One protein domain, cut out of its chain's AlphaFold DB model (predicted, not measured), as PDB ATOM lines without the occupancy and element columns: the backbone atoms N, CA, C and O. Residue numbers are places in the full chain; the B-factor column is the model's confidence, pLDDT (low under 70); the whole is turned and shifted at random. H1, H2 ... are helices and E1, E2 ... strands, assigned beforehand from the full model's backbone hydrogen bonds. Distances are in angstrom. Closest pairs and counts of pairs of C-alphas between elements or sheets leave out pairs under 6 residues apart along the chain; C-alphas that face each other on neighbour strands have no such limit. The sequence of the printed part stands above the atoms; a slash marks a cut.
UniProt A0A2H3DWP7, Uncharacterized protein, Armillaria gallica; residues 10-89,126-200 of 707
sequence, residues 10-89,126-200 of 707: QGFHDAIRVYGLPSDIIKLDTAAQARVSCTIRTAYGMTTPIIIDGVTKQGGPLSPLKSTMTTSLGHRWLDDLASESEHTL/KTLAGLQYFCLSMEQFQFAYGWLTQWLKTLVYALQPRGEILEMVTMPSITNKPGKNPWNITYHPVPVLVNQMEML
ATOM      1  N   GLN A  10     161.014 189.836  42.843       90.75
ATOM      2  CA  GLN A  10     161.791 188.604  42.821       90.75
ATOM      3  C   GLN A  10     163.035 188.720  41.932       90.75
ATOM      4  O   GLN A  10     164.078 188.192  42.302       90.75
ATOM      5  N   GLY A  11     162.967 189.456  40.817       90.81
ATOM      6  CA  GLY A  11     164.123 189.643  39.935       90.81
ATOM      7  C   GLY A  11     165.282 190.361  40.616       90.81
ATOM      8  O   GLY A  11     166.443 190.014  40.407       90.81
ATOM      9  N   PHE A  12     164.990 191.340  41.474       91.44
ATOM     10  CA  PHE A  12     166.015 191.999  42.277       91.44
ATOM     11  C   PHE A  12     166.529 191.065  43.376       91.44
ATOM     12  O   PHE A  12     167.734 190.987  43.606       91.44
ATOM     13  N   HIS A  13     165.639 190.318  44.031       94.06
ATOM     14  CA  HIS A  13     166.018 189.396  45.108       94.06
ATOM     15  C   HIS A  13     166.903 188.255  44.606       94.06
ATOM     16  O   HIS A  13     167.881 187.906  45.264       94.06
ATOM     17  N   ASP A  14     166.609 187.710  43.428       95.25
ATOM     18  CA  ASP A  14     167.452 186.719  42.762       95.25
ATOM     19  C   ASP A  14     168.811 187.313  42.401       95.25
ATOM     20  O   ASP A  14     169.830 186.669  42.641       95.25
ATOM     21  N   ALA A  15     168.858 188.564  41.935       94.62
ATOM     22  CA  ALA A  15     170.122 189.235  41.648       94.62
ATOM     23  C   ALA A  15     170.986 189.386  42.907       94.62
ATOM     24  O   ALA A  15     172.172 189.068  42.873       94.62
ATOM     25  N   ILE A  16     170.399 189.787  44.044       95.19
ATOM     26  CA  ILE A  16     171.107 189.832  45.335       95.19
ATOM     27  C   ILE A  16     171.711 188.463  45.675       95.19
ATOM     28  O   ILE A  16     172.884 188.394  46.043       95.19
ATOM     29  N   ARG A  17     170.947 187.374  45.513       95.69
ATOM     30  CA  ARG A  17     171.424 186.011  45.803       95.69
ATOM     31  C   ARG A  17     172.546 185.579  44.859       95.69
ATOM     32  O   ARG A  17     173.579 185.114  45.328       95.69
ATOM     33  N   VAL A  18     172.360 185.752  43.551       94.19
ATOM     34  CA  VAL A  18     173.325 185.338  42.517       94.19
ATOM     35  C   VAL A  18     174.640 186.104  42.645       94.19
ATOM     36  O   VAL A  18     175.707 185.509  42.521       94.19
ATOM     37  N   TYR A  19     174.586 187.403  42.950       93.00
ATOM     38  CA  TYR A  19     175.785 188.215  43.165       93.00
ATOM     39  C   TYR A  19     176.401 188.055  44.567       93.00
ATOM     40  O   TYR A  19     177.385 188.726  44.871       93.00
ATOM     41  N   GLY A  20     175.855 187.178  45.419       94.31
ATOM     42  CA  GLY A  20     176.391 186.907  46.757       94.31
ATOM     43  C   GLY A  20     176.289 188.094  47.721       94.31
ATOM     44  O   GLY A  20     177.107 188.225  48.630       94.31
ATOM     45  N   LEU A  21     175.315 188.981  47.514       93.81
ATOM     46  CA  LEU A  21     175.102 190.162  48.348       93.81
ATOM     47  C   LEU A  21     174.315 189.809  49.631       93.81
ATOM     48  O   LEU A  21     173.563 188.829  49.645       93.81
ATOM     49  N   PRO A  22     174.449 190.594  50.724       96.00
ATOM     50  CA  PRO A  22     173.793 190.296  51.998       96.00
ATOM     51  C   PRO A  22     172.267 190.166  51.890       96.00
ATOM     52  O   PRO A  22     171.587 191.037  51.345       96.00
ATOM     53  N   SER A  23     171.707 189.111  52.488       94.62
ATOM     54  CA  SER A  23     170.263 188.830  52.453       94.62
ATOM     55  C   SER A  23     169.413 189.870  53.192       94.62
ATOM     56  O   SER A  23     168.223 190.005  52.908       94.62
ATOM     57  N   ASP A  24     170.010 190.661  54.085       96.12
ATOM     58  CA  ASP A  24     169.332 191.774  54.756       96.12
ATOM     59  C   ASP A  24     168.870 192.861  53.775       96.12
ATOM     60  O   ASP A  24     167.881 193.539  54.046       96.12
ATOM     61  N   ILE A  25     169.496 192.966  52.595       94.25
ATOM     62  CA  ILE A  25     169.030 193.849  51.515       94.25
ATOM     63  C   ILE A  25     167.627 193.434  51.050       94.25
ATOM     64  O   ILE A  25     166.768 194.291  50.858       94.25
ATOM     65  N   ILE A  26     167.359 192.128  50.929       93.75
ATOM     66  CA  ILE A  26     166.038 191.599  50.539       93.75
ATOM     67  C   ILE A  26     164.997 191.888  51.622       93.75
ATOM     68  O   ILE A  26     163.860 192.245  51.311       93.75
ATOM     69  N   LYS A  27     165.375 191.753  52.900       92.88
ATOM     70  CA  LYS A  27     164.478 192.057  54.027       92.88
ATOM     71  C   LYS A  27     164.114 193.539  54.049       92.88
ATOM     72  O   LYS A  27     162.938 193.872  54.180       92.88
ATOM     73  N   LEU A  28     165.111 194.410  53.880       91.69
ATOM     74  CA  LEU A  28     164.917 195.855  53.797       91.69
ATOM     75  C   LEU A  28     164.009 196.221  52.621       91.69
ATOM     76  O   LEU A  28     163.099 197.029  52.774       91.69
ATOM     77  N   ASP A  29     164.234 195.600  51.465       90.44
ATOM     78  CA  ASP A  29     163.438 195.845  50.272       90.44
ATOM     79  C   ASP A  29     161.977 195.413  50.437       90.44
ATOM     80  O   ASP A  29     161.060 196.191  50.174       90.44
ATOM     81  N   THR A  30     161.766 194.201  50.953       89.50
ATOM     82  CA  THR A  30     160.436 193.667  51.275       89.50
ATOM     83  C   THR A  30     159.701 194.587  52.250       89.50
ATOM     84  O   THR A  30     158.540 194.919  52.026       89.50
ATOM     85  N   ALA A  31     160.379 195.057  53.302       87.00
ATOM     86  CA  ALA A  31     159.799 195.994  54.261       87.00
ATOM     87  C   ALA A  31     159.444 197.344  53.614       87.00
ATOM     88  O   ALA A  31     158.385 197.898  53.896       87.00
ATOM     89  N   ALA A  32     160.291 197.858  52.716       84.19
ATOM     90  CA  ALA A  32     160.061 199.121  52.014       84.19
ATOM     91  C   ALA A  32     158.916 199.057  50.986       84.19
ATOM     92  O   ALA A  32     158.367 200.095  50.613       84.19
ATOM     93  N   GLN A  33     158.571 197.859  50.510       83.19
ATOM     94  CA  GLN A  33     157.494 197.619  49.544       83.19
ATOM     95  C   GLN A  33     156.201 197.097  50.180       83.19
ATOM     96  O   GLN A  33     155.215 196.905  49.465       83.19
ATOM     97  N   ALA A  34     156.189 196.873  51.495       84.12
ATOM     98  CA  ALA A  34     155.017 196.413  52.221       84.12
ATOM     99  C   ALA A  34     154.098 197.585  52.592       84.12
ATOM    100  O   ALA A  34     154.517 198.585  53.176       84.12
ATOM    101  N   ARG A  35     152.812 197.418  52.298       81.75
ATOM    102  CA  ARG A  35     151.682 198.287  52.632       81.75
ATOM    103  C   ARG A  35     151.901 199.737  52.217       81.75
ATOM    104  O   ARG A  35     151.580 200.666  52.963       81.75
ATOM    105  N   VAL A  36     152.438 199.945  51.017       80.25
ATOM    106  CA  VAL A  36     152.731 201.285  50.510       80.25
ATOM    107  C   VAL A  36     151.420 201.983  50.158       80.25
ATOM    108  O   VAL A  36     150.662 201.535  49.302       80.25
ATOM    109  N   SER A  37     151.150 203.107  50.818       83.19
ATOM    110  CA  SER A  37     149.998 203.955  50.509       83.19
ATOM    111  C   SER A  37     150.277 204.792  49.260       83.19
ATOM    112  O   SER A  37     151.243 205.560  49.215       83.19
ATOM    113  N   CYS A  38     149.445 204.640  48.232       80.88
ATOM    114  CA  CYS A  38     149.539 205.363  46.972       80.88
ATOM    115  C   CYS A  38     148.301 206.238  46.773       80.88
ATOM    116  O   CYS A  38     147.170 205.757  46.794       80.88
ATOM    117  N   THR A  39     148.513 207.531  46.542       83.75
ATOM    118  CA  THR A  39     147.441 208.473  46.214       83.75
ATOM    119  C   THR A  39     147.598 208.921  44.770       83.75
ATOM    120  O   THR A  39     148.618 209.510  44.407       83.75
ATOM    121  N   ILE A  40     146.594 208.650  43.938       83.12
ATOM    122  CA  ILE A  40     146.634 208.993  42.519       83.12
ATOM    123  C   ILE A  40     146.091 210.411  42.366       83.12
ATOM    124  O   ILE A  40     144.962 210.710  42.755       83.12
ATOM    125  N   ARG A  41     146.894 211.308  41.789       85.12
ATOM    126  CA  ARG A  41     146.424 212.638  41.400       85.12
ATOM    127  C   ARG A  41     145.813 212.559  40.009       85.12
ATOM    128  O   ARG A  41     146.512 212.279  39.039       85.12
ATOM    129  N   THR A  42     144.521 212.832  39.916       86.44
ATOM    130  CA  THR A  42     143.795 212.949  38.648       86.44
ATOM    131  C   THR A  42     143.547 214.422  38.314       86.44
ATOM    132  O   THR A  42     143.805 215.307  39.134       86.44
ATOM    133  N   ALA A  43     143.007 214.696  37.124       85.94
ATOM    134  CA  ALA A  43     142.559 216.040  36.749       85.94
ATOM    135  C   ALA A  43     141.465 216.599  37.686       85.94
ATOM    136  O   ALA A  43     141.298 217.812  37.765       85.94
ATOM    137  N   TYR A  44     140.763 215.732  38.426       89.81
ATOM    138  CA  TYR A  44     139.658 216.083  39.324       89.81
ATOM    139  C   TYR A  44     140.056 216.105  40.808       89.81
ATOM    140  O   TYR A  44     139.199 216.256  41.673       89.81
ATOM    141  N   GLY A  45     141.348 215.951  41.118       89.62
ATOM    142  CA  GLY A  45     141.863 215.937  42.487       89.62
ATOM    143  C   GLY A  45     142.540 214.622  42.872       89.62
ATOM    144  O   GLY A  45     142.862 213.784  42.026       89.62
ATOM    145  N   MET A  46     142.813 214.476  44.167       88.81
ATOM    146  CA  MET A  46     143.462 213.297  44.744       88.81
ATOM    147  C   MET A  46     142.424 212.197  44.986       88.81
ATOM    148  O   MET A  46     141.356 212.473  45.528       88.81
ATOM    149  N   THR A  47     142.729 210.957  44.606       88.81
ATOM    150  CA  THR A  47     141.890 209.803  44.961       88.81
ATOM    151  C   THR A  47     141.996 209.486  46.452       88.81
ATOM    152  O   THR A  47     142.906 209.946  47.142       88.81
ATOM    153  N   THR A  48     141.113 208.626  46.960       87.62
ATOM    154  CA  THR A  48     141.402 207.913  48.208       87.62
ATOM    155  C   THR A  48     142.695 207.099  48.050       87.62
ATOM    156  O   THR A  48     142.978 206.609  46.947       87.62
ATOM    157  N   PRO A  49     143.524 206.983  49.104       86.69
ATOM    158  CA  PRO A  49     144.738 206.186  49.025       86.69
ATOM    159  C   PRO A  49     144.408 204.710  48.796       86.69
ATOM    160  O   PRO A  49     143.559 204.146  49.485       86.69
ATOM    161  N   ILE A  50     145.103 204.087  47.850       88.12
ATOM    162  CA  ILE A  50     145.103 202.638  47.658       88.12
ATOM    163  C   ILE A  50     146.367 202.062  48.289       88.12
ATOM    164  O   ILE A  50     147.439 202.664  48.208       88.12
ATOM    165  N   ILE A  51     146.250 200.905  48.932       84.94
ATOM    166  CA  ILE A  51     147.409 200.185  49.460       84.94
ATOM    167  C   ILE A  51     147.918 199.252  48.368       84.94
ATOM    168  O   ILE A  51     147.152 198.451  47.836       84.94
ATOM    169  N   ILE A  52     149.196 199.388  48.023       81.25
ATOM    170  CA  ILE A  52     149.889 198.527  47.067       81.25
ATOM    171  C   ILE A  52     150.998 197.756  47.782       81.25
ATOM    172  O   ILE A  52     151.719 198.312  48.613       81.25
ATOM    173  N   ASP A  53     151.131 196.481  47.433       77.25
ATOM    174  CA  ASP A  53     152.156 195.572  47.941       77.25
ATOM    175  C   ASP A  53     152.998 195.049  46.779       77.25
ATOM    176  O   ASP A  53     152.464 194.704  45.724       77.25
ATOM    177  N   GLY A  54     154.319 194.988  46.965       69.75
ATOM    178  CA  GLY A  54     155.219 194.312  46.021       69.75
ATOM    179  C   GLY A  54     155.352 194.979  44.648       69.75
ATOM    180  O   GLY A  54     155.782 194.332  43.696       69.75
ATOM    181  N   VAL A  55     155.006 196.264  44.522       70.50
ATOM    182  CA  VAL A  55     155.172 197.025  43.274       70.50
ATOM    183  C   VAL A  55     156.375 197.954  43.384       70.50
ATOM    184  O   VAL A  55     156.496 198.762  44.311       70.50
ATOM    185  N   THR A  56     157.272 197.881  42.404       71.38
ATOM    186  CA  THR A  56     158.388 198.824  42.304       71.38
ATOM    187  C   THR A  56     157.870 200.193  41.855       71.38
ATOM    188  O   THR A  56     157.413 200.369  40.732       71.38
ATOM    189  N   LYS A  57     157.946 201.200  42.735       71.12
ATOM    190  CA  LYS A  57     157.466 202.560  42.445       71.12
ATOM    191  C   LYS A  57     158.258 203.213  41.305       71.12
ATOM    192  O   LYS A  57     159.471 203.414  41.428       71.12
ATOM    193  N   GLN A  58     157.582 203.652  40.245       69.00
ATOM    194  CA  GLN A  58     158.204 204.497  39.221       69.00
ATOM    195  C   GLN A  58     158.616 205.855  39.824       69.00
ATOM    196  O   GLN A  58     157.846 206.490  40.545       69.00
ATOM    197  N   GLY A  59     159.857 206.285  39.575       71.62
ATOM    198  CA  GLY A  59     160.440 207.491  40.185       71.62
ATOM    199  C   GLY A  59     161.001 207.292  41.601       71.62
ATOM    200  O   GLY A  59     161.480 208.249  42.206       71.62
ATOM    201  N   GLY A  60     160.967 206.067  42.139       75.94
ATOM    202  CA  GLY A  60     161.730 205.720  43.336       75.94
ATOM    203  C   GLY A  60     163.243 205.754  43.061       75.94
ATOM    204  O   GLY A  60     163.665 205.341  41.980       75.94
ATOM    205  N   PRO A  61     164.077 206.191  44.023       80.31
ATOM    206  CA  PRO A  61     165.520 206.338  43.808       80.31
ATOM    207  C   PRO A  61     166.231 205.003  43.527       80.31
ATOM    208  O   PRO A  61     167.258 204.990  42.857       80.31
ATOM    209  N   LEU A  62     165.681 203.878  44.005       84.44
ATOM    210  CA  LEU A  62     166.259 202.538  43.827       84.44
ATOM    211  C   LEU A  62     165.700 201.769  42.624       84.44
ATOM    212  O   LEU A  62     166.266 200.750  42.240       84.44
ATOM    213  N   SER A  63     164.604 202.224  42.018       83.50
ATOM    214  CA  SER A  63     163.930 201.487  40.942       83.50
ATOM    215  C   SER A  63     164.824 201.244  39.714       83.50
ATOM    216  O   SER A  63     164.828 200.116  39.220       83.50
ATOM    217  N   PRO A  64     165.647 202.214  39.252       86.31
ATOM    218  CA  PRO A  64     166.595 201.971  38.163       86.31
ATOM    219  C   PRO A  64     167.652 200.914  38.507       86.31
ATOM    220  O   PRO A  64     167.988 200.087  37.663       86.31
ATOM    221  N   LEU A  65     168.146 200.903  39.752       88.38
ATOM    222  CA  LEU A  65     169.130 199.919  40.209       88.38
ATOM    223  C   LEU A  65     168.533 198.510  40.210       88.38
ATOM    224  O   LEU A  65     169.151 197.594  39.681       88.38
ATOM    225  N   LYS A  66     167.317 198.352  40.746       88.69
ATOM    226  CA  LYS A  66     166.607 197.065  40.751       88.69
ATOM    227  C   LYS A  66     166.433 196.518  39.340       88.69
ATOM    228  O   LYS A  66     166.805 195.381  39.089       88.69
ATOM    229  N   SER A  67     165.952 197.362  38.425       87.75
ATOM    230  CA  SER A  67     165.808 197.023  37.006       87.75
ATOM    231  C   SER A  67     167.131 196.555  36.406       87.75
ATOM    232  O   SER A  67     167.192 195.470  35.844       87.75
ATOM    233  N   THR A  68     168.198 197.337  36.599       90.00
ATOM    234  CA  THR A  68     169.534 197.038  36.056       90.00
ATOM    235  C   THR A  68     170.097 195.727  36.607       90.00
ATOM    236  O   THR A  68     170.718 194.962  35.878       90.00
ATOM    237  N   MET A  69     169.891 195.444  37.896       91.19
ATOM    238  CA  MET A  69     170.361 194.200  38.510       91.19
ATOM    239  C   MET A  69     169.565 192.978  38.044       91.19
ATOM    240  O   MET A  69     170.116 191.885  37.951       91.19
ATOM    241  N   THR A  70     168.276 193.141  37.745       91.19
ATOM    242  CA  THR A  70     167.469 192.068  37.157       91.19
ATOM    243  C   THR A  70     167.859 191.811  35.703       91.19
ATOM    244  O   THR A  70     168.084 190.658  35.339       91.19
ATOM    245  N   THR A  71     168.004 192.846  34.868       89.69
ATOM    246  CA  THR A  71     168.435 192.653  33.473       89.69
ATOM    247  C   THR A  71     169.854 192.123  33.361       89.69
ATOM    248  O   THR A  71     170.133 191.326  32.467       89.69
ATOM    249  N   SER A  72     170.751 192.470  34.288       91.12
ATOM    250  CA  SER A  72     172.119 191.947  34.274       91.12
ATOM    251  C   SER A  72     172.186 190.428  34.472       91.12
ATOM    252  O   SER A  72     173.107 189.797  33.950       91.12
ATOM    253  N   LEU A  73     171.203 189.820  35.152       93.06
ATOM    254  CA  LEU A  73     171.050 188.360  35.181       93.06
ATOM    255  C   LEU A  73     170.685 187.808  33.800       93.06
ATOM    256  O   LEU A  73     171.279 186.824  33.365       93.06
ATOM    257  N   GLY A  74     169.758 188.464  33.100       92.56
ATOM    258  CA  GLY A  74     169.362 188.095  31.741       92.56
ATOM    259  C   GLY A  74     170.529 188.208  30.766       92.56
ATOM    260  O   GLY A  74     170.777 187.290  29.991       92.56
ATOM    261  N   HIS A  75     171.323 189.275  30.885       91.81
ATOM    262  CA  HIS A  75     172.554 189.439  30.120       91.81
ATOM    263  C   HIS A  75     173.534 188.289  30.378       91.81
ATOM    264  O   HIS A  75     174.065 187.712  29.430       91.81
ATOM    265  N   ARG A  76     173.763 187.928  31.648       92.00
ATOM    266  CA  ARG A  76     174.665 186.826  31.994       92.00
ATOM    267  C   ARG A  76     174.171 185.494  31.435       92.00
ATOM    268  O   ARG A  76     174.954 184.761  30.844       92.00
ATOM    269  N   TRP A  77     172.885 185.209  31.597       93.50
ATOM    270  CA  TRP A  77     172.275 183.985  31.095       93.50
ATOM    271  C   TRP A  77     172.349 183.891  29.568       93.50
ATOM    272  O   TRP A  77     172.730 182.852  29.031       93.50
ATOM    273  N   LEU A  78     172.073 184.988  28.859       95.25
ATOM    274  CA  LEU A  78     172.235 185.038  27.409       95.25
ATOM    275  C   LEU A  78     173.697 184.860  26.986       95.25
ATOM    276  O   LEU A  78     173.962 184.210  25.978       95.25
ATOM    277  N   ASP A  79     174.649 185.415  27.740       93.81
ATOM    278  CA  ASP A  79     176.076 185.214  27.482       93.81
ATOM    279  C   ASP A  79     176.501 183.748  27.633       93.81
ATOM    280  O   ASP A  79     177.269 183.251  26.804       93.81
ATOM    281  N   ASP A  80     175.959 183.042  28.627       94.50
ATOM    282  CA  ASP A  80     176.184 181.607  28.805       94.50
ATOM    283  C   ASP A  80     175.613 180.815  27.607       94.50
ATOM    284  O   ASP A  80     176.343 180.028  27.001       94.50
ATOM    285  N   LEU A  81     174.381 181.104  27.162       94.88
ATOM    286  CA  LEU A  81     173.789 180.484  25.958       94.88
ATOM    287  C   LEU A  81     174.596 180.777  24.683       94.88
ATOM    288  O   LEU A  81     174.825 179.907  23.841       94.88
ATOM    289  N   ALA A  82     175.050 182.018  24.526       94.56
ATOM    290  CA  ALA A  82     175.840 182.437  23.379       94.56
ATOM    291  C   ALA A  82     177.246 181.816  23.377       94.56
ATOM    292  O   ALA A  82     177.871 181.716  22.319       94.56
ATOM    293  N   SER A  83     177.768 181.387  24.527       93.62
ATOM    294  CA  SER A  83     179.094 180.769  24.607       93.62
ATOM    295  C   SER A  83     179.190 179.437  23.852       93.62
ATOM    296  O   SER A  83     180.265 179.102  23.353       93.62
ATOM    297  N   GLU A  84     178.064 178.739  23.698       91.69
ATOM    298  CA  GLU A  84     177.955 177.442  23.019       91.69
ATOM    299  C   GLU A  84     177.441 177.566  21.573       91.69
ATOM    300  O   GLU A  84     177.479 176.607  20.804       91.69
ATOM    301  N   SER A  85     176.972 178.752  21.173       93.31
ATOM    302  CA  SER A  85     176.347 178.969  19.868       93.31
ATOM    303  C   SER A  85     177.348 179.391  18.792       93.31
ATOM    304  O   SER A  85     178.076 180.379  18.916       93.31
ATOM    305  N   GLU A  86     177.301 178.718  17.640       94.19
ATOM    306  CA  GLU A  86     178.051 179.137  16.454       94.19
ATOM    307  C   GLU A  86     177.536 180.450  15.846       94.19
ATOM    308  O   GLU A  86     178.234 181.057  15.034       94.19
ATOM    309  N   HIS A  87     176.345 180.922  16.224       94.50
ATOM    310  CA  HIS A  87     175.756 182.158  15.704       94.50
ATOM    311  C   HIS A  87     176.215 183.411  16.453       94.50
ATOM    312  O   HIS A  87     175.909 184.527  16.035       94.50
ATOM    313  N   THR A  88     177.008 183.256  17.505       95.19
ATOM    314  CA  THR A  88     177.464 184.357  18.351       95.19
ATOM    315  C   THR A  88     178.426 185.301  17.638       95.19
ATOM    316  O   THR A  88     179.367 184.867  16.959       95.19
ATOM    317  N   LEU A  89     178.207 186.609  17.812       94.50
ATOM    318  CA  LEU A  89     179.110 187.644  17.322       94.50
ATOM    319  C   LEU A  89     180.371 187.689  18.192       94.50
ATOM    320  O   LEU A  89     180.317 187.927  19.399       94.50
ATOM    321  N   LYS A 126     175.263 186.722  14.437       94.00
ATOM    322  CA  LYS A 126     175.798 186.663  13.064       94.00
ATOM    323  C   LYS A 126     174.741 186.287  12.027       94.00
ATOM    324  O   LYS A 126     174.932 186.553  10.844       94.00
ATOM    325  N   THR A 127     173.673 185.616  12.450       93.31
ATOM    326  CA  THR A 127     172.619 185.080  11.579       93.31
ATOM    327  C   THR A 127     171.244 185.415  12.147       93.31
ATOM    328  O   THR A 127     171.088 185.567  13.360       93.31
ATOM    329  N   LEU A 128     170.230 185.484  11.278       93.19
ATOM    330  CA  LEU A 128     168.843 185.688  11.705       93.19
ATOM    331  C   LEU A 128     168.357 184.552  12.617       93.19
ATOM    332  O   LEU A 128     167.721 184.826  13.625       93.19
ATOM    333  N   ALA A 129     168.707 183.297  12.314       94.62
ATOM    334  CA  ALA A 129     168.341 182.147  13.145       94.62
ATOM    335  C   ALA A 129     168.907 182.259  14.572       94.62
ATOM    336  O   ALA A 129     168.190 182.044  15.547       94.62
ATOM    337  N   GLY A 130     170.173 182.674  14.705       95.75
ATOM    338  CA  GLY A 130     170.770 182.952  16.009       95.75
ATOM    339  C   GLY A 130     170.083 184.106  16.733       95.75
ATOM    340  O   GLY A 130     169.805 183.997  17.923       95.75
ATOM    341  N   LEU A 131     169.747 185.182  16.013       96.12
ATOM    342  CA  LEU A 131     169.031 186.322  16.588       96.12
ATOM    343  C   LEU A 131     167.642 185.921  17.100       96.12
ATOM    344  O   LEU A 131     167.264 186.309  18.199       96.12
ATOM    345  N   GLN A 132     166.897 185.128  16.328       96.81
ATOM    346  CA  GLN A 132     165.588 184.595  16.711       96.81
ATOM    347  C   GLN A 132     165.685 183.721  17.966       96.81
ATOM    348  O   GLN A 132     164.866 183.868  18.871       96.81
ATOM    349  N   TYR A 133     166.700 182.855  18.045       96.44
ATOM    350  CA  TYR A 133     166.955 182.023  19.220       96.44
ATOM    351  C   TYR A 133     167.262 182.870  20.462       96.44
ATOM    352  O   TYR A 133     166.558 182.762  21.464       96.44
ATOM    353  N   PHE A 134     168.246 183.769  20.379       97.00
ATOM    354  CA  PHE A 134     168.630 184.651  21.486       97.00
ATOM    355  C   PHE A 134     167.489 185.565  21.940       97.00
ATOM    356  O   PHE A 134     167.290 185.762  23.138       97.00
ATOM    357  N   CYS A 135     166.710 186.094  20.994       95.81
ATOM    358  CA  CYS A 135     165.543 186.916  21.286       95.81
ATOM    359  C   CYS A 135     164.465 186.114  22.021       95.81
ATOM    360  O   CYS A 135     163.990 186.565  23.058       95.81
ATOM    361  N   LEU A 136     164.137 184.901  21.557       95.69
ATOM    362  CA  LEU A 136     163.168 184.048  22.243       95.69
ATOM    363  C   LEU A 136     163.626 183.687  23.657       95.69
ATOM    364  O   LEU A 136     162.818 183.726  24.582       95.69
ATOM    365  N   SER A 137     164.906 183.355  23.839       95.25
ATOM    366  CA  SER A 137     165.460 183.120  25.172       95.25
ATOM    367  C   SER A 137     165.226 184.341  26.060       95.25
ATOM    368  O   SER A 137     164.608 184.222  27.116       95.25
ATOM    369  N   MET A 138     165.613 185.536  25.612       94.69
ATOM    370  CA  MET A 138     165.401 186.756  26.395       94.69
ATOM    371  C   MET A 138     163.926 187.063  26.667       94.69
ATOM    372  O   MET A 138     163.622 187.527  27.762       94.69
ATOM    373  N   GLU A 139     163.009 186.762  25.746       93.62
ATOM    374  CA  GLU A 139     161.563 186.865  25.992       93.62
ATOM    375  C   GLU A 139     161.113 185.939  27.130       93.62
ATOM    376  O   GLU A 139     160.345 186.347  28.001       93.62
ATOM    377  N   GLN A 140     161.618 184.703  27.171       93.19
ATOM    378  CA  GLN A 140     161.316 183.749  28.242       93.19
ATOM    379  C   GLN A 140     161.842 184.232  29.602       93.19
ATOM    380  O   GLN A 140     161.127 184.149  30.602       93.19
ATOM    381  N   PHE A 141     163.065 184.769  29.638       92.81
ATOM    382  CA  PHE A 141     163.653 185.329  30.857       92.81
ATOM    383  C   PHE A 141     162.888 186.555  31.352       92.81
ATOM    384  O   PHE A 141     162.519 186.630  32.522       92.81
ATOM    385  N   GLN A 142     162.622 187.510  30.461       90.31
ATOM    386  CA  GLN A 142     161.898 188.733  30.798       90.31
ATOM    387  C   GLN A 142     160.507 188.413  31.342       90.31
ATOM    388  O   GLN A 142     160.104 188.967  32.368       90.31
ATOM    389  N   PHE A 143     159.810 187.460  30.722       90.06
ATOM    390  CA  PHE A 143     158.489 187.037  31.168       90.06
ATOM    391  C   PHE A 143     158.480 186.482  32.591       90.06
ATOM    392  O   PHE A 143     157.570 186.799  33.357       90.06
ATOM    393  N   ALA A 144     159.506 185.713  32.973       89.94
ATOM    394  CA  ALA A 144     159.635 185.177  34.329       89.94
ATOM    395  C   ALA A 144     159.672 186.284  35.402       89.94
ATOM    396  O   ALA A 144     159.250 186.058  36.537       89.94
ATOM    397  N   TYR A 145     160.108 187.492  35.032       89.62
ATOM    398  CA  TYR A 145     160.180 188.661  35.911       89.62
ATOM    399  C   TYR A 145     159.124 189.738  35.619       89.62
ATOM    400  O   TYR A 145     159.187 190.828  36.191       89.62
ATOM    401  N   GLY A 146     158.119 189.421  34.795       84.56
ATOM    402  CA  GLY A 146     156.988 190.306  34.499       84.56
ATOM    403  C   GLY A 146     157.235 191.319  33.377       84.56
ATOM    404  O   GLY A 146     156.427 192.227  33.186       84.56
ATOM    405  N   TRP A 147     158.315 191.178  32.606       85.38
ATOM    406  CA  TRP A 147     158.593 192.016  31.440       85.38
ATOM    407  C   TRP A 147     158.092 191.427  30.132       85.38
ATOM    408  O   TRP A 147     158.006 190.217  29.946       85.38
ATOM    409  N   LEU A 148     157.735 192.339  29.226       86.44
ATOM    410  CA  LEU A 148     157.188 192.038  27.912       86.44
ATOM    411  C   LEU A 148     157.710 193.051  26.897       86.44
ATOM    412  O   LEU A 148     157.569 194.264  27.098       86.44
ATOM    413  N   THR A 149     158.220 192.551  25.775       89.25
ATOM    414  CA  THR A 149     158.709 193.388  24.681       89.25
ATOM    415  C   THR A 149     157.579 194.164  24.005       89.25
ATOM    416  O   THR A 149     156.478 193.663  23.753       89.25
ATOM    417  N   GLN A 150     157.850 195.432  23.679       89.94
ATOM    418  CA  GLN A 150     156.968 196.238  22.841       89.94
ATOM    419  C   GLN A 150     157.325 196.043  21.363       89.94
ATOM    420  O   GLN A 150     158.045 196.846  20.767       89.94
ATOM    421  N   TRP A 151     156.760 194.997  20.759       91.44
ATOM    422  CA  TRP A 151     157.037 194.597  19.376       91.44
ATOM    423  C   TRP A 151     156.814 195.709  18.340       91.44
ATOM    424  O   TRP A 151     157.570 195.805  17.384       91.44
ATOM    425  N   LEU A 152     155.857 196.620  18.564       90.75
ATOM    426  CA  LEU A 152     155.601 197.757  17.663       90.75
ATOM    427  C   LEU A 152     156.762 198.762  17.566       90.75
ATOM    428  O   LEU A 152     156.798 199.560  16.636       90.75
ATOM    429  N   LYS A 153     157.668 198.773  18.548       89.50
ATOM    430  CA  LYS A 153     158.862 199.634  18.566       89.50
ATOM    431  C   LYS A 153     160.141 198.875  18.214       89.50
ATOM    432  O   LYS A 153     161.205 199.479  18.162       89.50
ATOM    433  N   THR A 154     160.047 197.558  18.052       93.06
ATOM    434  CA  THR A 154     161.206 196.698  17.821       93.06
ATOM    435  C   THR A 154     161.630 196.805  16.361       93.06
ATOM    436  O   THR A 154     160.789 196.894  15.470       93.06
ATOM    437  N   LEU A 155     162.939 196.806  16.126       94.50
ATOM    438  CA  LEU A 155     163.561 196.899  14.808       94.50
ATOM    439  C   LEU A 155     164.644 195.820  14.709       94.50
ATOM    440  O   LEU A 155     165.310 195.525  15.702       94.50
ATOM    441  N   VAL A 156     164.850 195.264  13.516       95.31
ATOM    442  CA  VAL A 156     166.012 194.417  13.221       95.31
ATOM    443  C   VAL A 156     167.006 195.218  12.396       95.31
ATOM    444  O   VAL A 156     166.653 195.808  11.380       95.31
ATOM    445  N   TYR A 157     168.267 195.227  12.816       94.38
ATOM    446  CA  TYR A 157     169.334 195.916  12.102       94.38
ATOM    447  C   TYR A 157     170.231 194.908  11.388       94.38
ATOM    448  O   TYR A 157     170.796 194.013  12.014       94.38
ATOM    449  N   ALA A 158     170.383 195.064  10.076       93.19
ATOM    450  CA  ALA A 158     171.283 194.263   9.256       93.19
ATOM    451  C   ALA A 158     172.534 195.081   8.908       93.19
ATOM    452  O   ALA A 158     172.474 196.044   8.139       93.19
ATOM    453  N   LEU A 159     173.681 194.697   9.470       90.00
ATOM    454  CA  LEU A 159     174.969 195.343   9.216       90.00
ATOM    455  C   LEU A 159     175.748 194.579   8.148       90.00
ATOM    456  O   LEU A 159     176.049 193.403   8.328       90.00
ATOM    457  N   GLN A 160     176.081 195.259   7.050       86.38
ATOM    458  CA  GLN A 160     176.797 194.700   5.896       86.38
ATOM    459  C   GLN A 160     176.269 193.318   5.452       86.38
ATOM    460  O   GLN A 160     177.044 192.364   5.320       86.38
ATOM    461  N   PRO A 161     174.947 193.181   5.239       87.31
ATOM    462  CA  PRO A 161     174.347 191.910   4.861       87.31
ATOM    463  C   PRO A 161     174.882 191.416   3.515       87.31
ATOM    464  O   PRO A 161     175.185 192.193   2.608       87.31
ATOM    465  N   ARG A 162     174.986 190.092   3.390       84.56
ATOM    466  CA  ARG A 162     175.357 189.414   2.146       84.56
ATOM    467  C   ARG A 162     174.093 188.837   1.515       84.56
ATOM    468  O   ARG A 162     173.464 187.984   2.129       84.56
ATOM    469  N   GLY A 163     173.773 189.261   0.295       83.50
ATOM    470  CA  GLY A 163     172.596 188.793  -0.442       83.50
ATOM    471  C   GLY A 163     171.386 189.720  -0.321       83.50
ATOM    472  O   GLY A 163     171.508 190.860   0.124       83.50
ATOM    473  N   GLU A 164     170.235 189.227  -0.770       83.94
ATOM    474  CA  GLU A 164     168.962 189.950  -0.727       83.94
ATOM    475  C   GLU A 164     168.437 190.042   0.713       83.94
ATOM    476  O   GLU A 164     168.545 189.092   1.492       83.94
ATOM    477  N   ILE A 165     167.898 191.204   1.080       86.12
ATOM    478  CA  ILE A 165     167.432 191.500   2.436       86.12
ATOM    479  C   ILE A 165     165.929 191.708   2.370       86.12
ATOM    480  O   ILE A 165     165.450 192.538   1.600       86.12
ATOM    481  N   LEU A 166     165.198 190.980   3.205       89.88
ATOM    482  CA  LEU A 166     163.764 191.177   3.355       89.88
ATOM    483  C   LEU A 166     163.493 192.491   4.094       89.88
ATOM    484  O   LEU A 166     164.143 192.776   5.098       89.88
ATOM    485  N   GLU A 167     162.494 193.255   3.648       92.50
ATOM    486  CA  GLU A 167     162.043 194.472   4.346       92.50
ATOM    487  C   GLU A 167     161.493 194.170   5.748       92.50
ATOM    488  O   GLU A 167     161.563 195.004   6.649       92.50
ATOM    489  N   MET A 168     160.958 192.960   5.936       94.94
ATOM    490  CA  MET A 168     160.383 192.474   7.184       94.94
ATOM    491  C   MET A 168     160.898 191.065   7.478       94.94
ATOM    492  O   MET A 168     160.965 190.217   6.588       94.94
ATOM    493  N   VAL A 169     161.188 190.787   8.745       95.19
ATOM    494  CA  VAL A 169     161.512 189.442   9.243       95.19
ATOM    495  C   VAL A 169     160.547 189.040  10.346       95.19
ATOM    496  O   VAL A 169     159.960 189.883  11.020       95.19
ATOM    497  N   THR A 170     160.359 187.740  10.538       96.00
ATOM    498  CA  THR A 170     159.536 187.217  11.629       96.00
ATOM    499  C   THR A 170     160.398 186.945  12.855       96.00
ATOM    500  O   THR A 170     161.432 186.287  12.763       96.00
ATOM    501  N   MET A 171     159.969 187.431  14.016       96.75
ATOM    502  CA  MET A 171     160.654 187.222  15.293       96.75
ATOM    503  C   MET A 171     159.780 186.386  16.237       96.75
ATOM    504  O   MET A 171     158.595 186.702  16.389       96.75
ATOM    505  N   PRO A 172     160.316 185.307  16.837       95.94
ATOM    506  CA  PRO A 172     159.586 184.493  17.798       95.94
ATOM    507  C   PRO A 172     159.466 185.199  19.153       95.94
ATOM    508  O   PRO A 172     160.371 185.901  19.591       95.94
ATOM    509  N   SER A 173     158.350 184.957  19.829       94.06
ATOM    510  CA  SER A 173     158.022 185.491  21.147       94.06
ATOM    511  C   SER A 173     157.174 184.492  21.918       94.06
ATOM    512  O   SER A 173     156.407 183.729  21.327       94.06
ATOM    513  N   ILE A 174     157.221 184.558  23.241       91.50
ATOM    514  CA  ILE A 174     156.193 183.947  24.089       91.50
ATOM    515  C   ILE A 174     154.819 184.611  23.868       91.50
ATOM    516  O   ILE A 174     154.738 185.752  23.403       91.50
ATOM    517  N   THR A 175     153.726 183.921  24.210       85.00
ATOM    518  CA  THR A 175     152.369 184.495  24.141       85.00
ATOM    519  C   THR A 175     151.949 185.102  25.477       85.00
ATOM    520  O   THR A 175     152.021 184.459  26.517       85.00
ATOM    521  N   ASN A 176     151.391 186.312  25.452       78.81
ATOM    522  CA  ASN A 176     150.761 186.949  26.618       78.81
ATOM    523  C   ASN A 176     149.220 186.960  26.541       78.81
ATOM    524  O   ASN A 176     148.554 187.648  27.315       78.81
ATOM    525  N   LYS A 177     148.636 186.230  25.581       82.69
ATOM    526  CA  LYS A 177     147.181 186.184  25.381       82.69
ATOM    527  C   LYS A 177     146.482 185.477  26.554       82.69
ATOM    528  O   LYS A 177     146.887 184.360  26.888       82.69
ATOM    529  N   PRO A 178     145.401 186.055  27.116       79.62
ATOM    530  CA  PRO A 178     144.628 185.419  28.180       79.62
ATOM    531  C   PRO A 178     144.183 184.001  27.801       79.62
ATOM    532  O   PRO A 178     143.739 183.764  26.677       79.62
ATOM    533  N   GLY A 179     144.317 183.055  28.734       83.88
ATOM    534  CA  GLY A 179     143.896 181.661  28.547       83.88
ATOM    535  C   GLY A 179     144.800 180.808  27.648       83.88
ATOM    536  O   GLY A 179     144.469 179.652  27.394       83.88
ATOM    537  N   LYS A 180     145.938 181.330  27.167       85.06
ATOM    538  CA  LYS A 180     146.938 180.544  26.426       85.06
ATOM    539  C   LYS A 180     148.160 180.259  27.289       85.06
ATOM    540  O   LYS A 180     148.582 181.113  28.060       85.06
ATOM    541  N   ASN A 181     148.747 179.072  27.117       85.75
ATOM    542  CA  ASN A 181     150.025 178.733  27.740       85.75
ATOM    543  C   ASN A 181     151.107 179.711  27.238       85.75
ATOM    544  O   ASN A 181     151.310 179.751  26.022       85.75
ATOM    545  N   PRO A 182     151.795 180.465  28.120       83.44
ATOM    546  CA  PRO A 182     152.824 181.428  27.728       83.44
ATOM    547  C   PRO A 182     153.946 180.849  26.864       83.44
ATOM    548  O   PRO A 182     154.490 181.547  26.012       83.44
ATOM    549  N   TRP A 183     154.237 179.557  27.013       88.75
ATOM    550  CA  TRP A 183     155.276 178.857  26.256       88.75
ATOM    551  C   TRP A 183     154.886 178.547  24.801       88.75
ATOM    552  O   TRP A 183     155.715 178.065  24.031       88.75
ATOM    553  N   ASN A 184     153.648 178.840  24.392       90.31
ATOM    554  CA  ASN A 184     153.252 178.756  22.990       90.31
ATOM    555  C   ASN A 184     153.871 179.917  22.200       90.31
ATOM    556  O   ASN A 184     153.535 181.082  22.429       90.31
ATOM    557  N   ILE A 185     154.727 179.586  21.234       92.94
ATOM    558  CA  ILE A 185     155.448 180.577  20.433       92.94
ATOM    559  C   ILE A 185     154.498 181.315  19.488       92.94
ATOM    560  O   ILE A 185     153.728 180.717  18.734       92.94
ATOM    561  N   THR A 186     154.580 182.639  19.521       91.94
ATOM    562  CA  THR A 186     153.941 183.564  18.585       91.94
ATOM    563  C   THR A 186     155.002 184.276  17.761       91.94
ATOM    564  O   THR A 186     156.134 184.424  18.205       91.94
ATOM    565  N   TYR A 187     154.647 184.690  16.545       94.06
ATOM    566  CA  TYR A 187     155.574 185.339  15.624       94.06
ATOM    567  C   TYR A 187     155.124 186.765  15.343       94.06
ATOM    568  O   TYR A 187     153.949 187.005  15.051       94.06
ATOM    569  N   HIS A 188     156.070 187.694  15.408       94.44
ATOM    570  CA  HIS A 188     155.850 189.110  15.152       94.44
ATOM    571  C   HIS A 188     156.591 189.526  13.881       94.44
ATOM    572  O   HIS A 188     157.777 189.221  13.755       94.44
ATOM    573  N   PRO A 189     155.931 190.201  12.925       95.94
ATOM    574  CA  PRO A 189     156.624 190.809  11.801       95.94
ATOM    575  C   PRO A 189     157.362 192.064  12.291       95.94
ATOM    576  O   PRO A 189     156.757 192.940  12.907       95.94
ATOM    577  N   VAL A 190     158.665 192.142  12.026       96.56
ATOM    578  CA  VAL A 190     159.552 193.220  12.476       96.56
ATOM    579  C   VAL A 190     160.281 193.819  11.270       96.56
ATOM    580  O   VAL A 190     160.846 193.059  10.480       96.56
ATOM    581  N   PRO A 191     160.281 195.153  11.103       96.38
ATOM    582  CA  PRO A 191     160.977 195.809   9.999       96.38
ATOM    583  C   PRO A 191     162.497 195.691  10.119       96.38
ATOM    584  O   PRO A 191     163.059 195.708  11.221       96.38
ATOM    585  N   VAL A 192     163.155 195.610   8.963       94.88
ATOM    586  CA  VAL A 192     164.610 195.528   8.840       94.88
ATOM    587  C   VAL A 192     165.180 196.857   8.356       94.88
ATOM    588  O   VAL A 192     164.773 197.388   7.326       94.88
ATOM    589  N   LEU A 193     166.175 197.373   9.073       93.44
ATOM    590  CA  LEU A 193     166.966 198.531   8.668       93.44
ATOM    591  C   LEU A 193     168.391 198.099   8.326       93.44
ATOM    592  O   LEU A 193     169.035 197.361   9.069       93.44
ATOM    593  N   VAL A 194     168.899 198.574   7.192       91.19
ATOM    594  CA  VAL A 194     170.188 198.139   6.638       91.19
ATOM    595  C   VAL A 194     171.244 199.212   6.849       91.19
ATOM    596  O   VAL A 194     171.035 200.367   6.484       91.19
ATOM    597  N   ASN A 195     172.399 198.828   7.402       86.06
ATOM    598  CA  ASN A 195     173.552 199.710   7.649       86.06
ATOM    599  C   ASN A 195     173.215 200.980   8.448       86.06
ATOM    600  O   ASN A 195     173.872 202.011   8.320       86.06
ATOM    601  N   GLN A 196     172.185 200.900   9.283       85.56
ATOM    602  CA  GLN A 196     171.793 201.932  10.229       85.56
ATOM    603  C   GLN A 196     171.649 201.262  11.590       85.56
ATOM    604  O   GLN A 196     171.282 200.096  11.659       85.56
ATOM    605  N   MET A 197     171.963 201.981  12.660       88.00
ATOM    606  CA  MET A 197     171.666 201.564  14.030       88.00
ATOM    607  C   MET A 197     171.278 202.792  14.823       88.00
ATOM    608  O   MET A 197     171.917 203.837  14.678       88.00
ATOM    609  N   GLU A 198     170.269 202.661  15.671       88.69
ATOM    610  CA  GLU A 198     169.789 203.742  16.521       88.69
ATOM    611  C   GLU A 198     169.620 203.255  17.957       88.69
ATOM    612  O   GLU A 198     168.845 202.339  18.214       88.69
ATOM    613  N   MET A 199     170.340 203.882  18.888       85.38
ATOM    614  CA  MET A 199     170.266 203.602  20.324       85.38
ATOM    615  C   MET A 199     170.006 204.907  21.064       85.38
ATOM    616  O   MET A 199     170.626 205.919  20.741       85.38
ATOM    617  N   LEU A 200     169.093 204.913  22.041       82.12
ATOM    618  CA  LEU A 200     168.726 206.127  22.789       82.12
ATOM    619  C   LEU A 200     168.390 207.316  21.865       82.12
ATOM    620  O   LEU A 200     168.823 208.449  22.091       82.12
TER     621      LEU A 200
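What this domain is: This is residues 10 to 89 and 126 to 200 of the 707 residues of an uncharacterized protein of Armillaria gallica (UniProt A0A2H3DWP7). What does the model look like? Two lobes are joined by the long helix H3: one lobe holds H1, H2 and the small hairpin of E1 and E2, whose tip, residues 41 to 46, sticks out, and the other holds H4 packed on E4, an edge strand of a small three-stranded sheet. H3 meets H1 with residues 66 to 73 and H4 with residues 74 to 82. What is it made of? The printed part has 155 residues with four named helices and five named strands, in the order H1 H2 E1 E2 H3 H4 E3 E4 E5, class mixed; the larger sheet runs E3 E5 E4 and is mixed, and E1 and E2 are antiparallel. The whole is loose, with a radius of gyration of the C-alphas of 19.7 A and spans of 60 by 45 by 35 A.

Where its parts are: Where do the first elements lie? H1 is residues 10 to 18, from C-alpha 10 at (161.791, 188.604, 42.821), and H2 is residues 24 to 33. E1 is residues 36 to 38 and E2 residues 50 to 52. Where do the others lie? H3, residues 63 to 84, is 33.1 A long, and H4, residues 128 to 144, is 24.4 A. E3 is residues 156 to 158, E4 residues 168 to 173, and E5 residues 186 to 194, 24.9 A long, ending at (170.188, 198.139, 6.638).

How they stand to each other: How do the helices meet? H1 and H2, a helical hairpin, only just touch, with 3 pairs of C-alphas within 8 A, the closest those of His 13 and Ile 26, 5.9 A. H3 touches H1 at a steep tilt of 62 degrees, closest C-alphas Gly 11 and Thr 70, 5.0 A, and touches H4 at a steep tilt of 41 degrees, opposite ways, closest C-alphas Gly 74 and Phe 141, 6.4 A. Helix packing is mostly crossed, only just: 1 of these 3 pairs is at a shallow tilt. How do the strands pair? In the hairpin of E1 and E2, N 38 and O 50 are 2.8 A apart. E5 pairs antiparallel with E4, N 171 and O 188 at 2.8 A, and, staggered, parallel with E3, N 158 and O 193 at 2.8 A. Where is H4, and are the helix backbones whole? H4 is on the sheet, only just at its level, with a height over the sheet of 4.0 A; the closest C-alphas of H4 and E4 are Leu 136 and Ser 173, 5.5 A. Every O i to N i+4 pair is within hydrogen-bond range in H1, H2 and H4, and 15 of 18 are in H3.

The domain as a whole: How large is it, and is it cut? The C-alphas farthest apart, of Thr 48 and Gly 163, are 60.9 A apart. Residues 90 to 125 are not printed, and C-alphas 89 and 126 are 5.5 A apart across the cut. Which links are long, and where is confidence low? The links E1 to E2, H4 to E3 and E4 to E5 are long. The mean pLDDT of the printed part is 89.4, and residues 54 and 58 are under 70.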